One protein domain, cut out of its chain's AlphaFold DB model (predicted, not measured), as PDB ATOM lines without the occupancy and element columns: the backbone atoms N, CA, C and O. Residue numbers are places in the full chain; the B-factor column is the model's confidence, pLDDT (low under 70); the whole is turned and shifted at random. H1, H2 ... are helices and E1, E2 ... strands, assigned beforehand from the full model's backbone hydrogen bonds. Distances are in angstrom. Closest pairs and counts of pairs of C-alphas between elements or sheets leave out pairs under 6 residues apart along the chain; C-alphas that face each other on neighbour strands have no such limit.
ATOM      1  N   TYR A   3      86.944 150.557  89.527       51.94
ATOM      2  CA  TYR A   3      87.643 149.821  88.476       51.94
ATOM      3  C   TYR A   3      88.614 150.729  87.733       51.94
ATOM      4  O   TYR A   3      88.284 151.883  87.511       51.94
ATOM      5  N   ILE A   4      89.762 150.218  87.304       55.81
ATOM      6  CA  ILE A   4      90.727 150.980  86.499       55.81
ATOM      7  C   ILE A   4      90.564 150.594  85.027       55.81
ATOM      8  O   ILE A   4      90.506 149.403  84.719       55.81
ATOM      9  N   GLU A   5      90.480 151.591  84.143       58.59
ATOM     10  CA  GLU A   5      90.400 151.435  82.684       58.59
ATOM     11  C   GLU A   5      91.319 152.474  82.019       58.59
ATOM     12  O   GLU A   5      91.193 153.668  82.277       58.59
ATOM     13  N   LEU A   6      92.232 152.043  81.145       60.44
ATOM     14  CA  LEU A   6      92.998 152.950  80.286       60.44
ATOM     15  C   LEU A   6      92.184 153.208  79.017       60.44
ATOM     16  O   LEU A   6      91.950 152.297  78.232       60.44
ATOM     17  N   LYS A   7      91.716 154.445  78.834       49.84
ATOM     18  CA  LYS A   7      90.730 154.788  77.797       49.84
ATOM     19  C   LYS A   7      91.251 155.825  76.802       49.84
ATOM     20  O   LYS A   7      90.541 156.764  76.449       49.84
ATOM     21  N   ASP A   8      92.501 155.679  76.384       56.03
ATOM     22  CA  ASP A   8      93.086 156.592  75.411       56.03
ATOM     23  C   ASP A   8      93.815 155.824  74.300       56.03
ATOM     24  O   ASP A   8      94.904 155.282  74.490       56.03
ATOM     25  N   ASP A   9      93.193 155.810  73.115       52.78
ATOM     26  CA  ASP A   9      93.733 155.250  71.866       52.78
ATOM     27  C   ASP A   9      95.027 155.965  71.411       52.78
ATOM     28  O   ASP A   9      95.673 155.552  70.445       52.78
ATOM     29  N   SER A  10      95.409 157.066  72.075       57.03
ATOM     30  CA  SER A  10      96.609 157.850  71.786       57.03
ATOM     31  C   SER A  10      97.796 157.581  72.722       57.03
ATOM     32  O   SER A  10      98.819 158.265  72.612       57.03
ATOM     33  N   VAL A  11      97.717 156.558  73.584       68.50
ATOM     34  CA  VAL A  11      98.858 156.118  74.402       68.50
ATOM     35  C   VAL A  11      99.776 155.206  73.590       68.50
ATOM     36  O   VAL A  11      99.388 154.137  73.123       68.50
ATOM     37  N   LYS A  12     101.038 155.608  73.443       74.19
ATOM     38  CA  LYS A  12     102.115 154.761  72.919       74.19
ATOM     39  C   LYS A  12     103.068 154.432  74.047       74.19
ATOM     40  O   LYS A  12     103.432 155.312  74.817       74.19
ATOM     41  N   TYR A  13     103.537 153.194  74.108       80.75
ATOM     42  CA  TYR A  13     104.541 152.805  75.086       80.75
ATOM     43  C   TYR A  13     105.726 152.110  74.427       80.75
ATOM     44  O   TYR A  13     105.615 151.503  73.359       80.75
ATOM     45  N   HIS A  14     106.879 152.213  75.074       84.25
ATOM     46  CA  HIS A  14     108.080 151.483  74.713       84.25
ATOM     47  C   HIS A  14     108.701 150.899  75.979       84.25
ATOM     48  O   HIS A  14     108.983 151.622  76.931       84.25
ATOM     49  N   ILE A  15     108.900 149.582  75.989       86.25
ATOM     50  CA  ILE A  15     109.523 148.876  77.110       86.25
ATOM     51  C   ILE A  15     110.969 148.582  76.738       86.25
ATOM     52  O   ILE A  15     111.242 147.892  75.754       86.25
ATOM     53  N   ASN A  16     111.884 149.069  77.565       86.38
ATOM     54  CA  ASN A  16     113.259 148.604  77.613       86.38
ATOM     55  C   ASN A  16     113.449 147.718  78.858       86.38
ATOM     56  O   ASN A  16     112.581 147.636  79.725       86.38
ATOM     57  N   LYS A  17     114.599 147.049  78.969       82.88
ATOM     58  CA  LYS A  17     114.915 146.124  80.064       82.88
ATOM     59  C   LYS A  17     114.718 146.742  81.455       82.88
ATOM     60  O   LYS A  17     114.242 146.060  82.362       82.88
ATOM     61  N   ASP A  18     115.063 148.018  81.600       89.38
ATOM     62  CA  ASP A  18     115.097 148.711  82.890       89.38
ATOM     63  C   ASP A  18     114.170 149.930  82.961       89.38
ATOM     64  O   ASP A  18     114.108 150.570  84.005       89.38
ATOM     65  N   THR A  19     113.434 150.237  81.889       88.62
ATOM     66  CA  THR A  19     112.644 151.471  81.802       88.62
ATOM     67  C   THR A  19     111.387 151.259  80.965       88.62
ATOM     68  O   THR A  19     111.441 150.654  79.891       88.62
ATOM     69  N   LEU A  20     110.257 151.783  81.439       87.06
ATOM     70  CA  LEU A  20     109.006 151.895  80.695       87.06
ATOM     71  C   LEU A  20     108.808 153.361  80.296       87.06
ATOM     72  O   LEU A  20     108.707 154.235  81.155       87.06
ATOM     73  N   TYR A  21     108.734 153.609  78.991       86.00
ATOM     74  CA  TYR A  21     108.392 154.908  78.424       86.00
ATOM     75  C   TYR A  21     106.922 154.910  78.031       86.00
ATOM     76  O   TYR A  21     106.480 154.026  77.293       86.00
ATOM     77  N   ILE A  22     106.180 155.909  78.492       82.94
ATOM     78  CA  ILE A  22     104.766 156.101  78.181       82.94
ATOM     79  C   ILE A  22     104.635 157.479  77.546       82.94
ATOM     80  O   ILE A  22     105.005 158.482  78.148       82.94
ATOM     81  N   ARG A  23     104.113 157.526  76.325       78.69
ATOM     82  CA  ARG A  23     103.774 158.755  75.617       78.69
ATOM     83  C   ARG A  23     102.267 158.848  75.479       78.69
ATOM     84  O   ARG A  23     101.644 157.928  74.958       78.69
ATOM     85  N   ILE A  24     101.715 159.987  75.865       75.12
ATOM     86  CA  ILE A  24     100.279 160.264  75.820       75.12
ATOM     87  C   ILE A  24     100.075 161.484  74.929       75.12
ATOM     88  O   ILE A  24     100.666 162.526  75.195       75.12
ATOM     89  N   GLY A  25      99.296 161.342  73.854       61.97
ATOM     90  CA  GLY A  25      99.020 162.418  72.901       61.97
ATOM     91  C   GLY A  25      99.815 162.357  71.587       61.97
ATOM     92  O   GLY A  25     100.904 161.778  71.470       61.97
ATOM     93  N   ILE A  26      99.236 162.970  70.546       61.53
ATOM     94  CA  ILE A  26      99.770 162.952  69.172       61.53
ATOM     95  C   ILE A  26     100.589 164.215  68.871       61.53
ATOM     96  O   ILE A  26     101.738 164.093  68.444       61.53
ATOM     97  N   TRP A  27     100.019 165.403  69.096       58.00
ATOM     98  CA  TRP A  27     100.596 166.692  68.682       58.00
ATOM     99  C   TRP A  27     101.191 167.493  69.841       58.00
ATOM    100  O   TRP A  27     102.287 168.023  69.704       58.00
ATOM    101  N   ASP A  28     100.491 167.521  70.971       59.91
ATOM    102  CA  ASP A  28     100.981 167.989  72.264       59.91
ATOM    103  C   ASP A  28     101.007 166.749  73.158       59.91
ATOM    104  O   ASP A  28      99.965 166.110  73.333       59.91
ATOM    105  N   TYR A  29     102.201 166.292  73.542       70.69
ATOM    106  CA  TYR A  29     102.369 164.984  74.166       70.69
ATOM    107  C   TYR A  29     103.142 165.066  75.474       70.69
ATOM    108  O   TYR A  29     104.126 165.794  75.591       70.69
ATOM    109  N   THR A  30     102.721 164.244  76.430       75.25
ATOM    110  CA  THR A  30     103.412 164.051  77.704       75.25
ATOM    111  C   THR A  30     104.189 162.745  77.651       75.25
ATOM    112  O   THR A  30     103.638 161.707  77.274       75.25
ATOM    113  N   GLU A  31     105.466 162.790  78.028       82.75
ATOM    114  CA  GLU A  31     106.307 161.605  78.201       82.75
ATOM    115  C   GLU A  31     106.542 161.325  79.682       82.75
ATOM    116  O   GLU A  31     106.986 162.187  80.439       82.75
ATOM    117  N   ILE A  32     106.259 160.091  80.081       83.62
ATOM    118  CA  ILE A  32     106.457 159.572  81.429       83.62
ATOM    119  C   ILE A  32     107.488 158.461  81.334       83.62
ATOM    120  O   ILE A  32     107.386 157.572  80.486       83.62
ATOM    121  N   THR A  33     108.484 158.518  82.209       87.81
ATOM    122  CA  THR A  33     109.548 157.518  82.278       87.81
ATOM    123  C   THR A  33     109.510 156.859  83.643       87.81
ATOM    124  O   THR A  33     109.634 157.537  84.661       87.81
ATOM    125  N   LEU A  34     109.323 155.542  83.661       87.94
ATOM    126  CA  LEU A  34     109.302 154.741  84.878       87.94
ATOM    127  C   LEU A  34     110.502 153.798  84.886       87.94
ATOM    128  O   LEU A  34     110.586 152.887  84.062       87.94
ATOM    129  N   ASP A  35     111.417 154.005  85.828       90.12
ATOM    130  CA  ASP A  35     112.639 153.211  85.945       90.12
ATOM    131  C   ASP A  35     112.473 152.045  86.919       90.12
ATOM    132  O   ASP A  35     111.974 152.201  88.034       90.12
ATOM    133  N   ARG A  36     113.006 150.878  86.546       90.75
ATOM    134  CA  ARG A  36     113.035 149.657  87.366       90.75
ATOM    135  C   ARG A  36     113.630 149.907  88.749       90.75
ATOM    136  O   ARG A  36     113.177 149.312  89.725       90.75
ATOM    137  N   LYS A  37     114.628 150.790  88.846       90.25
ATOM    138  CA  LYS A  37     115.262 151.146  90.120       90.25
ATOM    139  C   LYS A  37     114.246 151.708  91.121       90.25
ATOM    140  O   LYS A  37     114.248 151.277  92.266       90.25
ATOM    141  N   SER A  38     113.337 152.573  90.673       88.00
ATOM    142  CA  SER A  38     112.302 153.161  91.528       88.00
ATOM    143  C   SER A  38     111.377 152.097  92.119       88.00
ATOM    144  O   SER A  38     111.000 152.200  93.279       88.00
ATOM    145  N   PHE A  39     111.076 151.028  91.377       90.44
ATOM    146  CA  PHE A  39     110.279 149.908  91.890       90.44
ATOM    147  C   PHE A  39     111.047 149.096  92.935       90.44
ATOM    148  O   PHE A  39     110.495 148.773  93.984       90.44
ATOM    149  N   VAL A  40     112.333 148.821  92.693       88.62
ATOM    150  CA  VAL A  40     113.198 148.120  93.658       88.62
ATOM    151  C   VAL A  40     113.316 148.910  94.964       88.62
ATOM    152  O   VAL A  40     113.168 148.328  96.037       88.62
ATOM    153  N   ASP A  41     113.509 150.227  94.876       89.62
ATOM    154  CA  ASP A  41     113.634 151.118  96.036       89.62
ATOM    155  C   ASP A  41     112.349 151.142  96.898       89.62
ATOM    156  O   ASP A  41     112.415 151.393  98.101       89.62
ATOM    157  N   HIS A  42     111.193 150.807  96.311       88.31
ATOM    158  CA  HIS A  42     109.894 150.721  96.990       88.31
ATOM    159  C   HIS A  42     109.437 149.276  97.279       88.31
ATOM    160  O   HIS A  42     108.270 149.058  97.594       88.31
ATOM    161  N   ASN A  43     110.339 148.282  97.218       89.12
ATOM    162  CA  ASN A  43     110.032 146.851  97.412       89.12
ATOM    163  C   ASN A  43     108.917 146.318  96.489       89.12
ATOM    164  O   ASN A  43     108.120 145.467  96.884       89.12
ATOM    165  N   SER A  44     108.877 146.817  95.256       90.56
ATOM    166  CA  SER A  44     107.829 146.549  94.278       90.56
ATOM    167  C   SER A  44     108.379 145.866  93.017       90.56
ATOM    168  O   SER A  44     109.564 145.974  92.688       90.56
ATOM    169  N   SER A  45     107.523 145.138  92.292       91.38
ATOM    170  CA  SER A  45     107.899 144.410  91.071       91.38
ATOM    171  C   SER A  45     107.627 145.242  89.815       91.38
ATOM    172  O   SER A  45     106.477 145.450  89.431       91.38
ATOM    173  N   PHE A  46     108.696 145.684  89.141       89.56
ATOM    174  CA  PHE A  46     108.599 146.394  87.858       89.56
ATOM    175  C   PHE A  46     107.956 145.530  86.766       89.56
ATOM    176  O   PHE A  46     107.090 146.000  86.037       89.56
ATOM    177  N   ASP A  47     108.351 144.259  86.655       88.75
ATOM    178  CA  ASP A  47     107.875 143.385  85.577       88.75
ATOM    179  C   ASP A  47     106.380 143.067  85.712       88.75
ATOM    180  O   ASP A  47     105.663 143.014  84.710       88.75
ATOM    181  N   ASP A  48     105.892 142.894  86.943       89.19
ATOM    182  CA  ASP A  48     104.470 142.650  87.182       89.19
ATOM    183  C   ASP A  48     103.642 143.925  86.996       89.19
ATOM    184  O   ASP A  48     102.562 143.856  86.406       89.19
ATOM    185  N   PHE A  49     104.176 145.091  87.380       88.94
ATOM    186  CA  PHE A  49     103.549 146.373  87.060       88.94
ATOM    187  C   PHE A  49     103.444 146.593  85.550       88.94
ATOM    188  O   PHE A  49     102.382 146.959  85.058       88.94
ATOM    189  N   VAL A  50     104.511 146.339  84.787       87.38
ATOM    190  CA  VAL A  50     104.493 146.493  83.324       87.38
ATOM    191  C   VAL A  50     103.435 145.586  82.697       87.38
ATOM    192  O   VAL A  50     102.699 146.032  81.818       87.38
ATOM    193  N   ARG A  51     103.302 144.335  83.161       87.38
ATOM    194  CA  ARG A  51     102.244 143.420  82.693       87.38
ATOM    195  C   ARG A  51     100.850 143.941  83.014       87.38
ATOM    196  O   ARG A  51      99.990 143.933  82.137       87.38
ATOM    197  N   LEU A  52     100.645 144.404  84.246       86.12
ATOM    198  CA  LEU A  52      99.396 145.016  84.681       86.12
ATOM    199  C   LEU A  52      99.049 146.217  83.794       86.12
ATOM    200  O   LEU A  52      97.957 146.290  83.241       86.12
ATOM    201  N   PHE A  53     100.007 147.118  83.597       82.31
ATOM    202  CA  PHE A  53      99.842 148.327  82.805       82.31
ATOM    203  C   PHE A  53      99.511 148.015  81.343       82.31
ATOM    204  O   PHE A  53      98.568 148.575  80.796       82.31
ATOM    205  N   CYS A  54     100.214 147.057  80.728       79.00
ATOM    206  CA  CYS A  54      99.902 146.597  79.372       79.00
ATOM    207  C   CYS A  54      98.500 145.983  79.288       79.00
ATOM    208  O   CYS A  54      97.765 146.275  78.353       79.00
ATOM    209  N   SER A  55      98.095 145.188  80.284       81.06
ATOM    210  CA  SER A  55      96.752 144.597  80.302       81.06
ATOM    211  C   SER A  55      95.650 145.657  80.374       81.06
ATOM    212  O   SER A  55      94.639 145.543  79.685       81.06
ATOM    213  N   LEU A  56      95.876 146.722  81.149       76.44
ATOM    214  CA  LEU A  56      94.972 147.863  81.213       76.44
ATOM    215  C   LEU A  56      94.916 148.588  79.856       76.44
ATOM    216  O   LEU A  56      93.823 148.943  79.422       76.44
ATOM    217  N   LEU A  57      96.056 148.762  79.167       71.06
ATOM    218  CA  LEU A  57      96.119 149.380  77.831       71.06
ATOM    219  C   LEU A  57      95.376 148.561  76.770       71.06
ATOM    220  O   LEU A  57      94.771 149.133  75.870       71.06
ATOM    221  N   ASP A  58      95.372 147.236  76.904       71.06
ATOM    222  CA  ASP A  58      94.609 146.325  76.043       71.06
ATOM    223  C   ASP A  58      93.094 146.329  76.363       71.06
ATOM    224  O   ASP A  58      92.332 145.508  75.843       71.06
ATOM    225  N   GLY A  59      92.636 147.242  77.229       66.75
ATOM    226  CA  GLY A  59      91.236 147.417  77.607       66.75
ATOM    227  C   GLY A  59      90.751 146.450  78.687       66.75
ATOM    228  O   GLY A  59      89.540 146.329  78.899       66.75
ATOM    229  N   GLN A  60      91.652 145.738  79.378       73.25
ATOM    230  CA  GLN A  60      91.254 144.962  80.551       73.25
ATOM    231  C   GLN A  60      90.921 145.890  81.714       73.25
ATOM    232  O   GLN A  60      91.506 146.955  81.891       73.25
ATOM    233  N   VAL A  61      89.966 145.454  82.529       70.44
ATOM    234  CA  VAL A  61      89.455 146.224  83.657       70.44
ATOM    235  C   VAL A  61      89.795 145.489  84.941       70.44
ATOM    236  O   VAL A  61      89.443 144.319  85.096       70.44
ATOM    237  N   ILE A  62      90.444 146.184  85.873       75.25
ATOM    238  CA  ILE A  62      90.923 145.600  87.133       75.25
ATOM    239  C   ILE A  62      90.215 146.272  88.299       75.25
ATOM    240  O   ILE A  62      89.999 147.487  88.293       75.25
ATOM    241  N   LYS A  63      89.809 145.487  89.301       75.06
ATOM    242  CA  LYS A  63      89.201 146.044  90.515       75.06
ATOM    243  C   LYS A  63      90.282 146.700  91.361       75.06
ATOM    244  O   LYS A  63      91.331 146.110  91.577       75.06
ATOM    245  N   GLU A  64      89.998 147.860  91.949       71.94
ATOM    246  CA  GLU A  64      90.941 148.514  92.872       71.94
ATOM    247  C   GLU A  64      91.357 147.583  94.028       71.94
ATOM    248  O   GLU A  64      92.501 147.597  94.459       71.94
ATOM    249  N   SER A  65      90.455 146.713  94.495       73.12
ATOM    250  CA  SER A  65      90.752 145.722  95.540       73.12
ATOM    251  C   SER A  65      91.768 144.647  95.129       73.12
ATOM    252  O   SER A  65      92.237 143.906  95.987       73.12
ATOM    253  N   GLU A  66      92.055 144.510  93.835       75.69
ATOM    254  CA  GLU A  66      93.026 143.559  93.279       75.69
ATOM    255  C   GLU A  66      94.419 144.196  93.104       75.69
ATOM    256  O   GLU A  66      95.391 143.481  92.867       75.69
ATOM    257  N   LEU A  67      94.552 145.520  93.291       78.75
ATOM    258  CA  LEU A  67      95.844 146.195  93.429       78.75
ATOM    259  C   LEU A  67      96.409 145.949  94.830       78.75
ATOM    260  O   LEU A  67      96.106 146.663  95.785       78.75
ATOM    261  N   ILE A  68      97.226 144.905  94.948       76.44
ATOM    262  CA  ILE A  68      97.828 144.492  96.221       76.44
ATOM    263  C   ILE A  68      99.038 145.373  96.582       76.44
ATOM    264  O   ILE A  68      99.327 145.564  97.762       76.44
ATOM    265  N   ASP A  69      99.736 145.920  95.583       85.56
ATOM    266  CA  ASP A  69     100.959 146.700  95.776       85.56
ATOM    267  C   ASP A  69     100.651 148.199  96.034       85.56
ATOM    268  O   ASP A  69     100.069 148.868  95.169       85.56
ATOM    269  N   PRO A  70     101.042 148.758  97.200       84.12
ATOM    270  CA  PRO A  70     100.793 150.159  97.543       84.12
ATOM    271  C   PRO A  70     101.498 151.160  96.622       84.12
ATOM    272  O   PRO A  70     100.974 152.250  96.391       84.12
ATOM    273  N   TYR A  71     102.676 150.805  96.101       86.25
ATOM    274  CA  TYR A  71     103.441 151.666  95.204       86.25
ATOM    275  C   TYR A  71     102.758 151.764  93.841       86.25
ATOM    276  O   TYR A  71     102.610 152.861  93.306       86.25
ATOM    277  N   TRP A  72     102.243 150.644  93.321       87.75
ATOM    278  CA  TRP A  72     101.465 150.644  92.075       87.75
ATOM    279  C   TRP A  72     100.223 151.512  92.198       87.75
ATOM    280  O   TRP A  72      99.915 152.274  91.287       87.75
ATOM    281  N   LYS A  73      99.530 151.410  93.336       82.38
ATOM    282  CA  LYS A  73      98.352 152.222  93.613       82.38
ATOM    283  C   LYS A  73      98.685 153.713  93.616       82.38
ATOM    284  O   LYS A  73      98.042 154.457  92.892       82.38
ATOM    285  N   SER A  74      99.714 154.124  94.359       82.75
ATOM    286  CA  SER A  74     100.145 155.528  94.405       82.75
ATOM    287  C   SER A  74     100.517 156.063  93.023       82.75
ATOM    288  O   SER A  74     100.195 157.199  92.701       82.75
ATOM    289  N   LEU A  75     101.183 155.246  92.207       83.00
ATOM    290  CA  LEU A  75     101.610 155.639  90.871       83.00
ATOM    291  C   LEU A  75     100.415 155.766  89.916       83.00
ATOM    292  O   LEU A  75     100.337 156.714  89.145       83.00
ATOM    293  N   ILE A  76      99.448 154.850  89.994       79.12
ATOM    294  CA  ILE A  76      98.191 154.954  89.244       79.12
ATOM    295  C   ILE A  76      97.381 156.174  89.706       79.12
ATOM    296  O   ILE A  76      96.874 156.902  88.858       79.12
ATOM    297  N   ASP A  77      97.296 156.431  91.012       75.81
ATOM    298  CA  ASP A  77      96.612 157.602  91.572       75.81
ATOM    299  C   ASP A  77      97.240 158.906  91.056       75.81
ATOM    300  O   ASP A  77      96.524 159.780  90.577       75.81
ATOM    301  N   GLU A  78      98.571 159.001  91.036       76.69
ATOM    302  CA  GLU A  78      99.296 160.159  90.501       76.69
ATOM    303  C   GLU A  78      99.040 160.360  88.997       76.69
ATOM    304  O   GLU A  78      98.821 161.483  88.535       76.69
ATOM    305  N   LEU A  79      99.002 159.276  88.216       74.31
ATOM    306  CA  LEU A  79      98.660 159.338  86.792       74.31
ATOM    307  C   LEU A  79      97.210 159.796  86.568       74.31
ATOM    308  O   LEU A  79      96.928 160.510  85.603       74.31
ATOM    309  N   ILE A  80      96.291 159.422  87.457       70.25
ATOM    310  CA  ILE A  80      94.892 159.856  87.419       70.25
ATOM    311  C   ILE A  80      94.764 161.336  87.801       70.25
ATOM    312  O   ILE A  80      94.102 162.090  87.092       70.25
ATOM    313  N   GLU A  81      95.402 161.768  88.892       67.69
ATOM    314  CA  GLU A  81      95.352 163.154  89.382       67.69
ATOM    315  C   GLU A  81      95.913 164.152  88.362       67.69
ATOM    316  O   GLU A  81      95.389 165.257  88.215       67.69
ATOM    317  N   ASN A  82      96.928 163.742  87.599       63.19
ATOM    318  CA  ASN A  82      97.507 164.544  86.524       63.19
ATOM    319  C   ASN A  82      96.737 164.447  85.191       63.19
ATOM    320  O   ASN A  82      97.204 164.963  84.177       63.19
ATOM    321  N   ASN A  83      95.559 163.811  85.172       59.56
ATOM    322  CA  ASN A  83      94.738 163.569  83.977       59.56
ATOM    323  C   ASN A  83      95.475 162.810  82.855       59.56
ATOM    324  O   ASN A  83      95.144 162.962  81.680       59.56
ATOM    325  N   LEU A  84      96.476 161.999  83.206       60.94
ATOM    326  CA  LEU A  84      97.248 161.182  82.264       60.94
ATOM    327  C   LEU A  84      96.542 159.846  81.995       60.94
ATOM    328  O   LEU A  84      96.698 159.263  80.928       60.94
ATOM    329  N   ILE A  85      95.730 159.367  82.939       62.78
ATOM    330  CA  ILE A  85      94.888 158.174  82.795       62.78
ATOM    331  C   ILE A  85      93.473 158.503  83.266       62.78
ATOM    332  O   ILE A  85      93.282 159.209  84.255       62.78
ATOM    333  N   ILE A  86      92.461 157.969  82.579       56.28
ATOM    334  CA  ILE A  86      91.072 158.065  83.037       56.28
ATOM    335  C   ILE A  86      90.905 157.143  84.251       56.28
ATOM    336  O   ILE A  86      91.077 155.931  84.166       56.28
ATOM    337  N   GLY A  87      90.636 157.747  85.407       55.34
ATOM    338  CA  GLY A  87      90.677 157.060  86.692       55.34
ATOM    339  C   GLY A  87      89.507 156.141  87.009       55.34
ATOM    340  O   GLY A  87      88.676 155.811  86.164       55.34
ATOM    341  N   TYR A  88      89.472 155.737  88.282       53.22
ATOM    342  CA  TYR A  88      88.552 154.751  88.835       53.22
ATOM    343  C   TYR A  88      87.105 154.944  88.363       53.22
ATOM    344  O   TYR A  88      86.392 155.828  88.844       53.22
ATOM    345  N   GLN A  89      86.628 154.073  87.476       48.16
ATOM    346  CA  GLN A  89      85.214 153.993  87.161       48.16
ATOM    347  C   GLN A  89      84.478 153.394  88.353       48.16
ATOM    348  O   GLN A  89      84.534 152.193  88.626       48.16
ATOM    349  N   GLU A  90      83.708 154.227  89.042       40.97
ATOM    350  CA  GLU A  90      82.494 153.738  89.671       40.97
ATOM    351  C   GLU A  90      81.478 153.487  88.559       40.97
ATOM    352  O   GLU A  90      80.781 154.405  88.122       40.97
ATOM    353  N   LYS A  91      81.362 152.228  88.111       41.53
ATOM    354  CA  LYS A  91      80.136 151.773  87.445       41.53
ATOM    355  C   LYS A  91      79.000 151.902  88.451       41.53
ATOM    356  O   LYS A  91      78.703 150.992  89.219       41.53
TER     357      LYS A  91
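Overview. This is residues 3 to 91 of the 298 residues of an uncharacterized protein of Lactobacillus taiwanensis (UniProt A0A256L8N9). A three-stranded antiparallel sheet, E1-E2-E3, has H2 along one face; H3 lies beside H2 on that side, and short H1 stands at one end. The printed part has 89 residues, with three named strands and three named helices in the order E1 E2 E3 H1 H2 H3 along the chain, and its class is mixed, helices and strands, with 47 residues in named elements. The whole is compact, radius of gyration of the C-alphas 12.6 A, spanning 32 by 31 by 21 A.

Along the chain. E1 is residues 11 to 15, from C-alpha 11 at (98.858, 156.118, 74.402); E2 is 19 to 24, 16.3 A; E3 is 30 to 35, 16.4 A. H1 is 36 to 41, H2 46 to 57 and H3 70 to 81, the last two 16.3 A each; C-alpha 81 is at (95.352, 163.154, 89.382).

Arrangement. The strands form a meander, each the antiparallel neighbour of the one before; N 12 and O 23 are 2.8 A apart, N 22 and O 32 2.9 A. H2 is on the sheet, over E1 and E2, at a height of 10.1 A. H2 and H3 are close but not clearly touching, C-alphas of Phe 49 and Trp 72 6.9 A apart. H1 and H2 only just touch, only at the corner, with 3 pairs of C-alphas within 8 A, the closest Arg 36 and Phe 46, 5.5 A. In H1, H2 and H3 every O i to N i+4 pair is within hydrogen-bond range.

Size, cuts and confidence. The printed part has no cut; H2 to H3 is a long link. Residues 3 to 11, 25 to 28, 59 and 81 to 91 have pLDDT under 70.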